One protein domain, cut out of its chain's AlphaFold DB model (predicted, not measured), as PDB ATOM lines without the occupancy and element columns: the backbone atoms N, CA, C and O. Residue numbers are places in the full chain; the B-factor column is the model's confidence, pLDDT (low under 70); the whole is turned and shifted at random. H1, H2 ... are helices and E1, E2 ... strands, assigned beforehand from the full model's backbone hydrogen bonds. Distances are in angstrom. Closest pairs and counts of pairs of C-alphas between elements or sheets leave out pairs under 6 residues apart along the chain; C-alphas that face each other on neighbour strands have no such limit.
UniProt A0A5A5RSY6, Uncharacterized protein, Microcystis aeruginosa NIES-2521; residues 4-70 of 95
ATOM      1  N   ILE A   4      45.002 -28.390  17.277       95.00
ATOM      2  CA  ILE A   4      45.379 -29.158  16.092       95.00
ATOM      3  C   ILE A   4      46.655 -29.930  16.400       95.00
ATOM      4  O   ILE A   4      47.685 -29.324  16.686       95.00
ATOM      5  N   PHE A   5      46.577 -31.259  16.372       96.50
ATOM      6  CA  PHE A   5      47.736 -32.129  16.556       96.50
ATOM      7  C   PHE A   5      48.396 -32.422  15.210       96.50
ATOM      8  O   PHE A   5      47.744 -32.877  14.269       96.50
ATOM      9  N   ASP A   6      49.703 -32.207  15.149       94.75
ATOM     10  CA  ASP A   6      50.580 -32.684  14.083       94.75
ATOM     11  C   ASP A   6      51.284 -33.988  14.505       94.75
ATOM     12  O   ASP A   6      51.149 -34.473  15.633       94.75
ATOM     13  N   THR A   7      52.094 -34.555  13.616       95.06
ATOM     14  CA  THR A   7      52.853 -35.784  13.890       95.06
ATOM     15  C   THR A   7      53.813 -35.636  15.071       95.06
ATOM     16  O   THR A   7      54.013 -36.589  15.830       95.06
ATOM     17  N   SER A   8      54.414 -34.457  15.269       95.12
ATOM     18  CA  SER A   8      55.316 -34.232  16.404       95.12
ATOM     19  C   SER A   8      54.574 -34.216  17.744       95.12
ATOM     20  O   SER A   8      55.083 -34.770  18.721       95.12
ATOM     21  N   SER A   9      53.338 -33.711  17.776       96.56
ATOM     22  CA  SER A   9      52.463 -33.744  18.952       96.56
ATOM     23  C   SER A   9      52.225 -35.174  19.446       96.56
ATOM     24  O   SER A   9      52.342 -35.442  20.642       96.56
ATOM     25  N   PHE A  10      51.988 -36.129  18.538       96.56
ATOM     26  CA  PHE A  10      51.827 -37.547  18.897       96.56
ATOM     27  C   PHE A  10      53.126 -38.195  19.392       96.56
ATOM     28  O   PHE A  10      53.104 -38.983  20.341       96.56
ATOM     29  N   LYS A  11      54.276 -37.814  18.824       94.12
ATOM     30  CA  LYS A  11      55.586 -38.258  19.333       94.12
ATOM     31  C   LYS A  11      55.819 -37.767  20.761       94.12
ATOM     32  O   LYS A  11      56.260 -38.537  21.612       94.12
ATOM     33  N   VAL A  12      55.489 -36.504  21.037       95.69
ATOM     34  CA  VAL A  12      55.575 -35.910  22.379       95.69
ATOM     35  C   VAL A  12      54.603 -36.588  23.343       95.69
ATOM     36  O   VAL A  12      54.984 -36.871  24.479       95.69
ATOM     37  N   LEU A  13      53.389 -36.921  22.891       95.81
ATOM     38  CA  LEU A  13      52.413 -37.671  23.684       95.81
ATOM     39  C   LEU A  13      52.971 -39.025  24.155       95.81
ATOM     40  O   LEU A  13      52.713 -39.446  25.281       95.81
ATOM     41  N   GLY A  14      53.829 -39.656  23.347       95.62
ATOM     42  CA  GLY A  14      54.547 -40.885  23.694       95.62
ATOM     43  C   GLY A  14      55.483 -40.792  24.911       95.62
ATOM     44  O   GLY A  14      55.903 -41.831  25.417       95.62
ATOM     45  N   ASN A  15      55.790 -39.592  25.414       96.38
ATOM     46  CA  ASN A  15      56.547 -39.409  26.660       96.38
ATOM     47  C   ASN A  15      55.656 -39.457  27.916       96.38
ATOM     48  O   ASN A  15      56.160 -39.622  29.027       96.38
ATOM     49  N   TYR A  16      54.334 -39.351  27.757       97.06
ATOM     50  CA  TYR A  16      53.372 -39.360  28.855       97.06
ATOM     51  C   TYR A  16      52.760 -40.752  29.010       97.06
ATOM     52  O   TYR A  16      51.668 -41.029  28.530       97.06
ATOM     53  N   PHE A  17      53.452 -41.655  29.703       96.88
ATOM     54  CA  PHE A  17      52.935 -42.997  29.986       96.88
ATOM     55  C   PHE A  17      51.593 -42.945  30.752       96.88
ATOM     56  O   PHE A  17      51.553 -42.343  31.829       96.88
ATOM     57  N   PRO A  18      50.515 -43.609  30.282       96.94
ATOM     58  CA  PRO A  18      49.172 -43.471  30.861       96.94
ATOM     59  C   PRO A  18      49.074 -43.740  32.365       96.94
ATOM     60  O   PRO A  18      48.376 -43.027  33.078       96.94
ATOM     61  N   LYS A  19      49.824 -44.729  32.868       96.88
ATOM     62  CA  LYS A  19      49.851 -45.066  34.301       96.88
ATOM     63  C   LYS A  19      50.479 -43.969  35.164       96.88
ATOM     64  O   LYS A  19      50.066 -43.792  36.304       96.88
ATOM     65  N   SER A  20      51.467 -43.252  34.632       97.94
ATOM     66  CA  SER A  20      52.203 -42.209  35.357       97.94
ATOM     67  C   SER A  20      51.575 -40.826  35.187       97.94
ATOM     68  O   SER A  20      51.695 -39.988  36.075       97.94
ATOM     69  N   PHE A  21      50.890 -40.587  34.064       98.00
ATOM     70  CA  PHE A  21      50.296 -39.293  33.712       98.00
ATOM     71  C   PHE A  21      48.789 -39.386  33.406       98.00
ATOM     72  O   PHE A  21      48.346 -38.870  32.377       98.00
ATOM     73  N   PRO A  22      47.963 -40.003  34.271       97.06
ATOM     74  CA  PRO A  22      46.552 -40.255  33.968       97.06
ATOM     75  C   PRO A  22      45.759 -38.968  33.699       97.06
ATOM     76  O   PRO A  22      44.894 -38.941  32.828       97.06
ATOM     77  N   THR A  23      46.095 -37.867  34.376       98.06
ATOM     78  CA  THR A  23      45.420 -36.573  34.193       98.06
ATOM     79  C   THR A  23      45.700 -35.928  32.835       98.06
ATOM     80  O   THR A  23      44.904 -35.114  32.379       98.06
ATOM     81  N   VAL A  24      46.834 -36.246  32.195       97.50
ATOM     82  CA  VAL A  24      47.131 -35.771  30.832       97.50
ATOM     83  C   VAL A  24      46.173 -36.443  29.859       97.50
ATOM     84  O   VAL A  24      45.481 -35.753  29.116       97.50
ATOM     85  N   TRP A  25      46.057 -37.769  29.940       98.06
ATOM     86  CA  TRP A  25      45.156 -38.550  29.094       98.06
ATOM     87  C   TRP A  25      43.692 -38.183  29.310       98.06
ATOM     88  O   TRP A  25      43.011 -37.882  28.343       98.06
ATOM     89  N   GLN A  26      43.245 -38.042  30.561       98.19
ATOM     90  CA  GLN A  26      41.882 -37.586  30.866       98.19
ATOM     91  C   GLN A  26      41.549 -36.228  30.232       98.19
ATOM     92  O   GLN A  26      40.441 -36.022  29.744       98.19
ATOM     93  N   LYS A  27      42.499 -35.283  30.231       97.81
ATOM     94  CA  LYS A  27      42.301 -33.978  29.587       97.81
ATOM     95  C   LYS A  27      42.276 -34.092  28.067       97.81
ATOM     96  O   LYS A  27      41.488 -33.398  27.437       97.81
ATOM     97  N   ILE A  28      43.116 -34.943  27.485       97.69
ATOM     98  CA  ILE A  28      43.112 -35.198  26.041       97.69
ATOM     99  C   ILE A  28      41.781 -35.835  25.625       97.69
ATOM    100  O   ILE A  28      41.142 -35.332  24.705       97.69
ATOM    101  N   ASP A  29      41.317 -36.855  26.346       98.00
ATOM    102  CA  ASP A  29      40.028 -37.511  26.106       98.00
ATOM    103  C   ASP A  29      38.867 -36.517  26.224       98.00
ATOM    104  O   ASP A  29      37.966 -36.500  25.384       98.00
ATOM    105  N   LEU A  30      38.917 -35.619  27.217       98.12
ATOM    106  CA  LEU A  30      37.940 -34.542  27.350       98.12
ATOM    107  C   LEU A  30      37.935 -33.644  26.106       98.12
ATOM    108  O   LEU A  30      36.867 -33.393  25.550       98.12
ATOM    109  N   LEU A  31      39.102 -33.212  25.617       98.00
ATOM    110  CA  LEU A  31      39.191 -32.391  24.405       98.00
ATOM    111  C   LEU A  31      38.640 -33.109  23.168       98.00
ATOM    112  O   LEU A  31      38.013 -32.460  22.330       98.00
ATOM    113  N   VAL A  32      38.839 -34.425  23.054       97.81
ATOM    114  CA  VAL A  32      38.228 -35.226  21.986       97.81
ATOM    115  C   VAL A  32      36.708 -35.239  22.126       97.81
ATOM    116  O   VAL A  32      36.008 -34.948  21.158       97.81
ATOM    117  N   SER A  33      36.189 -35.517  23.326       97.50
ATOM    118  CA  SER A  33      34.742 -35.579  23.577       97.50
ATOM    119  C   SER A  33      34.031 -34.242  23.336       97.50
ATOM    120  O   SER A  33      32.898 -34.213  22.862       97.50
ATOM    121  N   GLU A  34      34.718 -33.127  23.591       97.62
ATOM    122  CA  GLU A  34      34.223 -31.773  23.335       97.62
ATOM    123  C   GLU A  34      34.390 -31.331  21.869       97.62
ATOM    124  O   GLU A  34      34.036 -30.202  21.526       97.62
ATOM    125  N   GLY A  35      34.971 -32.172  21.003       96.31
ATOM    126  CA  GLY A  35      35.265 -31.832  19.608       96.31
ATOM    127  C   GLY A  35      36.330 -30.743  19.448       96.31
ATOM    128  O   GLY A  35      36.403 -30.087  18.408       96.31
ATOM    129  N   LYS A  36      37.149 -30.517  20.481       97.44
ATOM    130  CA  LYS A  36      38.182 -29.474  20.525       97.44
ATOM    131  C   LYS A  36      39.568 -29.977  20.149       97.44
ATOM    132  O   LYS A  36      40.458 -29.145  20.036       97.44
ATOM    133  N   LEU A  37      39.774 -31.279  19.965       97.50
ATOM    134  CA  LEU A  37      41.031 -31.839  19.467       97.50
ATOM    135  C   LEU A  37      40.821 -32.456  18.085       97.50
ATOM    136  O   LEU A  37      39.960 -33.314  17.907       97.50
ATOM    137  N   GLN A  38      41.600 -31.992  17.112       96.69
ATOM    138  CA  GLN A  38      41.518 -32.413  15.716       96.69
ATOM    139  C   GLN A  38      42.916 -32.631  15.134       96.69
ATOM    140  O   GLN A  38      43.918 -32.117  15.629       96.69
ATOM    141  N   SER A  39      42.981 -33.400  14.057       95.94
ATOM    142  CA  SER A  39      44.159 -33.590  13.221       95.94
ATOM    143  C   SER A  39      43.705 -33.849  11.782       95.94
ATOM    144  O   SER A  39      42.508 -33.893  11.489       95.94
ATOM    145  N   VAL A  40      44.645 -34.019  10.859       93.56
ATOM    146  CA  VAL A  40      44.353 -34.281   9.445       93.56
ATOM    147  C   VAL A  40      44.702 -35.714   9.074       93.56
ATOM    148  O   VAL A  40      45.612 -36.318   9.635       93.56
ATOM    149  N   ARG A  41      44.009 -36.266   8.076       91.62
ATOM    150  CA  ARG A  41      44.219 -37.648   7.613       91.62
ATOM    151  C   ARG A  41      45.666 -37.960   7.209       91.62
ATOM    152  O   ARG A  41      46.062 -39.116   7.281       91.62
ATOM    153  N   GLU A  42      46.444 -36.968   6.780       89.75
ATOM    154  CA  GLU A  42      47.861 -37.189   6.463       89.75
ATOM    155  C   GLU A  42      48.683 -37.513   7.715       89.75
ATOM    156  O   GLU A  42      49.460 -38.461   7.705       89.75
ATOM    157  N   VAL A  43      48.407 -36.831   8.831       93.69
ATOM    158  CA  VAL A  43      49.051 -37.112  10.119       93.69
ATOM    159  C   VAL A  43      48.740 -38.532  10.585       93.69
ATOM    160  O   VAL A  43      49.641 -39.187  11.092       93.69
ATOM    161  N   LEU A  44      47.520 -39.050  10.357       95.06
ATOM    162  CA  LEU A  44      47.182 -40.449  10.670       95.06
ATOM    163  C   LEU A  44      48.134 -41.434   9.972       95.06
ATOM    164  O   LEU A  44      48.638 -42.356  10.605       95.06
ATOM    165  N   LYS A  45      48.434 -41.211   8.688       91.75
ATOM    166  CA  LYS A  45      49.400 -42.053   7.974       91.75
ATOM    167  C   LYS A  45      50.790 -41.913   8.585       91.75
ATOM    168  O   LYS A  45      51.444 -42.912   8.861       91.75
ATOM    169  N   GLU A  46      51.248 -40.685   8.819       93.06
ATOM    170  CA  GLU A  46      52.584 -40.436   9.373       93.06
ATOM    171  C   GLU A  46      52.788 -41.087  10.748       93.06
ATOM    172  O   GLU A  46      53.878 -41.586  11.038       93.06
ATOM    173  N   VAL A  47      51.754 -41.113  11.596       94.38
ATOM    174  CA  VAL A  47      51.835 -41.760  12.913       94.38
ATOM    175  C   VAL A  47      51.755 -43.283  12.835       94.38
ATOM    176  O   VAL A  47      52.440 -43.931  13.626       94.38
ATOM    177  N   GLU A  48      50.998 -43.845  11.887       90.12
ATOM    178  CA  GLU A  48      50.926 -45.294  11.631       90.12
ATOM    179  C   GLU A  48      52.236 -45.843  11.037       90.12
ATOM    180  O   GLU A  48      52.663 -46.938  11.399       90.12
ATOM    181  N   TYR A  49      52.910 -45.082  10.167       89.50
ATOM    182  CA  TYR A  49      54.223 -45.451   9.615       89.50
ATOM    183  C   TYR A  49      55.398 -45.116  10.549       89.50
ATOM    184  O   TYR A  49      56.501 -45.640  10.382       89.50
ATOM    185  N   GLY A  50      55.198 -44.211  11.509       86.69
ATOM    186  CA  GLY A  50      56.227 -43.758  12.439       86.69
ATOM    187  C   GLY A  50      56.495 -44.724  13.598       86.69
ATOM    188  O   GLY A  50      55.671 -45.554  13.965       86.69
ATOM    189  N   ASN A  51      57.649 -44.566  14.257       85.00
ATOM    190  CA  ASN A  51      58.010 -45.337  15.455       85.00
ATOM    191  C   ASN A  51      57.358 -44.761  16.730       85.00
ATOM    192  O   ASN A  51      58.042 -44.235  17.614       85.00
ATOM    193  N   ASN A  52      56.027 -44.795  16.799       90.94
ATOM    194  CA  ASN A  52      55.268 -44.365  17.974       90.94
ATOM    195  C   ASN A  52      55.166 -45.480  19.025       90.94
ATOM    196  O   ASN A  52      55.304 -46.667  18.736       90.94
ATOM    197  N   LYS A  53      54.923 -45.097  20.283       94.56
ATOM    198  CA  LYS A  53      54.680 -46.070  21.357       94.56
ATOM    199  C   LYS A  53      53.332 -46.755  21.138       94.56
ATOM    200  O   LYS A  53      52.364 -46.082  20.798       94.56
ATOM    201  N   GLN A  54      53.251 -48.056  21.428       95.38
ATOM    202  CA  GLN A  54      52.038 -48.851  21.193       95.38
ATOM    203  C   GLN A  54      50.784 -48.236  21.832       95.38
ATOM    204  O   GLN A  54      49.778 -48.083  21.158       95.38
ATOM    205  N   PHE A  55      50.869 -47.758  23.078       95.94
ATOM    206  CA  PHE A  55      49.718 -47.139  23.750       95.94
ATOM    207  C   PHE A  55      49.211 -45.859  23.062       95.94
ATOM    208  O   PHE A  55      48.049 -45.502  23.223       95.94
ATOM    209  N   VAL A  56      50.067 -45.153  22.312       97.19
ATOM    210  CA  VAL A  56      49.647 -43.996  21.508       97.19
ATOM    211  C   VAL A  56      48.880 -44.480  20.282       97.19
ATOM    212  O   VAL A  56      47.849 -43.904  19.955       97.19
ATOM    213  N   LEU A  57      49.347 -45.550  19.633       96.94
ATOM    214  CA  LEU A  57      48.667 -46.158  18.488       96.94
ATOM    215  C   LEU A  57      47.296 -46.723  18.883       96.94
ATOM    216  O   LEU A  57      46.314 -46.459  18.196       96.94
ATOM    217  N   ASP A  58      47.210 -47.411  20.022       97.31
ATOM    218  CA  ASP A  58      45.949 -47.951  20.548       97.31
ATOM    219  C   ASP A  58      44.938 -46.825  20.837       97.31
ATOM    220  O   ASP A  58      43.743 -46.929  20.538       97.31
ATOM    221  N   TRP A  59      45.425 -45.708  21.389       97.69
ATOM    222  CA  TRP A  59      44.598 -44.528  21.631       97.69
ATOM    223  C   TRP A  59      44.152 -43.858  20.327       97.69
ATOM    224  O   TRP A  59      42.991 -43.465  20.214       97.69
ATOM    225  N   ILE A  60      45.040 -43.752  19.332       97.06
ATOM    226  CA  ILE A  60      44.720 -43.222  17.999       97.06
ATOM    227  C   ILE A  60      43.626 -44.060  17.340       97.06
ATOM    228  O   ILE A  60      42.674 -43.487  16.814       97.06
ATOM    229  N   ASP A  61      43.728 -45.390  17.396       96.62
ATOM    230  CA  ASP A  61      42.739 -46.298  16.809       96.62
ATOM    231  C   ASP A  61      41.346 -46.091  17.418       96.62
ATOM    232  O   ASP A  61      40.352 -45.994  16.696       96.62
ATOM    233  N   SER A  62      41.298 -45.885  18.737       97.44
ATOM    234  CA  SER A  62      40.067 -45.590  19.480       97.44
ATOM    235  C   SER A  62      39.500 -44.188  19.208       97.44
ATOM    236  O   SER A  62      38.328 -43.941  19.484       97.44
ATOM    237  N   ASN A  63      40.312 -43.266  18.678       97.31
ATOM    238  CA  ASN A  63      39.964 -41.855  18.494       97.31
ATOM    239  C   ASN A  63      40.099 -41.384  17.036       97.31
ATOM    240  O   ASN A  63      40.317 -40.200  16.773       97.31
ATOM    241  N   LYS A  64      39.930 -42.287  16.060       96.12
ATOM    242  CA  LYS A  64      40.078 -41.990  14.621       96.12
ATOM    243  C   LYS A  64      39.204 -40.833  14.115       96.12
ATOM    244  O   LYS A  64      39.545 -40.215  13.105       96.12
ATOM    245  N   GLN A  65      38.118 -40.498  14.810       96.00
ATOM    246  CA  GLN A  65      37.236 -39.377  14.475       96.00
ATOM    247  C   GLN A  65      37.927 -38.006  14.503       96.00
ATOM    248  O   GLN A  65      37.424 -37.075  13.876       96.00
ATOM    249  N   ILE A  66      39.069 -37.865  15.188       96.94
ATOM    250  CA  ILE A  66      39.805 -36.593  15.219       96.94
ATOM    251  C   ILE A  66      40.491 -36.287  13.881       96.94
ATOM    252  O   ILE A  66      40.820 -35.131  13.630       96.94
ATOM    253  N   PHE A  67      40.726 -37.298  13.031       96.31
ATOM    254  CA  PHE A  67      41.470 -37.161  11.777       96.31
ATOM    255  C   PHE A  67      40.541 -36.810  10.620       96.31
ATOM    256  O   PHE A  67      39.962 -37.669   9.945       96.31
ATOM    257  N   LEU A  68      40.428 -35.516  10.361       92.94
ATOM    258  CA  LEU A  68      39.560 -34.984   9.327       92.94
ATOM    259  C   LEU A  68      40.212 -35.109   7.941       92.94
ATOM    260  O   LEU A  68      41.441 -35.046   7.805       92.94
ATOM    261  N   PRO A  69      39.423 -35.319   6.871       87.31
ATOM    262  CA  PRO A  69      39.959 -35.256   5.521       87.31
ATOM    263  C   PRO A  69      40.475 -33.834   5.241       87.31
ATOM    264  O   PRO A  69      39.792 -32.874   5.596       87.31
ATOM    265  N   PRO A  70      41.632 -33.677   4.575       74.75
ATOM    266  CA  PRO A  70      42.092 -32.356   4.174       74.75
ATOM    267  C   PRO A  70      41.080 -31.720   3.222       74.75
ATOM    268  O   PRO A  70      40.563 -32.380   2.305       74.75
TER     269      PRO A  70
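Overview. This is residues 4 to 70 of the 95 residues of an uncharacterized protein of Microcystis aeruginosa NIES-2521 (UniProt A0A5A5RSY6). What does the domain look like? The longest helix, H2, the short strand E1 and the helix H3 follow one another round an open arc, with H1 over one side of this arc and H4 over the other side; the last residues come back beside E1. What is it made of? The printed part has 67 residues with four named helices and one named strand, in the order H1, H2, E1, H3, H4, and its class is mostly helix. How large is it? It is compact, with a radius of gyration of the C-alphas of 11.2 A, and it spans 33 by 28 by 17 A.

Along the chain. Where is the longest helix? H2 is residues 22 to 33, 16.4 A from first to last C-alpha, and begins at C-alpha 22 at (46.552, -40.255, 33.968). What follows it? E1 is residues 37 to 40, 10.8 A long, and H3 is residues 41 to 49, 12.8 A long. Where are the other two helices? H1 is residues 7 to 13, 10.0 A long, with C-alpha 7 at (52.853, -35.784, 13.890). H4 is residues 54 to 62, 12.5 A long, and ends at C-alpha 62 at (40.067, -45.590, 19.480).

Arrangement. What is near H2? It touches no helix, and H1, H3 and H4 are apart from it; its closest C-alphas to E1 are those of Leu 31 and Leu 37, 5.3 A apart. What pairs with E1? It pairs with no named strand, but its residues 39 to 40 form a short parallel pairing with residues 67 to 68; E1 and H3 meet only through their link. How do H1, H3 and H4 stand? H1 and H3 touch, closest at the C-alphas of Thr 7 and Val 43, 5.5 A apart, at a steep tilt of 61 degrees, the same way. H4 is close to H1 but not clearly touching, closest at the C-alphas of Leu 13 and Val 56, 7.2 A apart, at a steep tilt of 66 degrees, opposite ways. H4 is also close to H3 but not clearly touching, closest at the C-alphas of Glu 48 and Leu 57, 7.3 A apart, at a shallow tilt of 32 degrees, only just short of steep, opposite ways. What do the helix backbones show? In H1, H2, H3 and H4 every O i to N i+4 pair is within hydrogen-bond range.

Size, cuts and confidence. How far does it reach? The two C-alphas farthest apart are those of Ser 20 and Pro 70, 34.2 A. Are there cuts or long links? The printed part has no cut and no long link; the link from H1 to H2 is short, with 8 residues. How sure is the model? The mean pLDDT of the printed part is 95.2, and no printed residue is under 70.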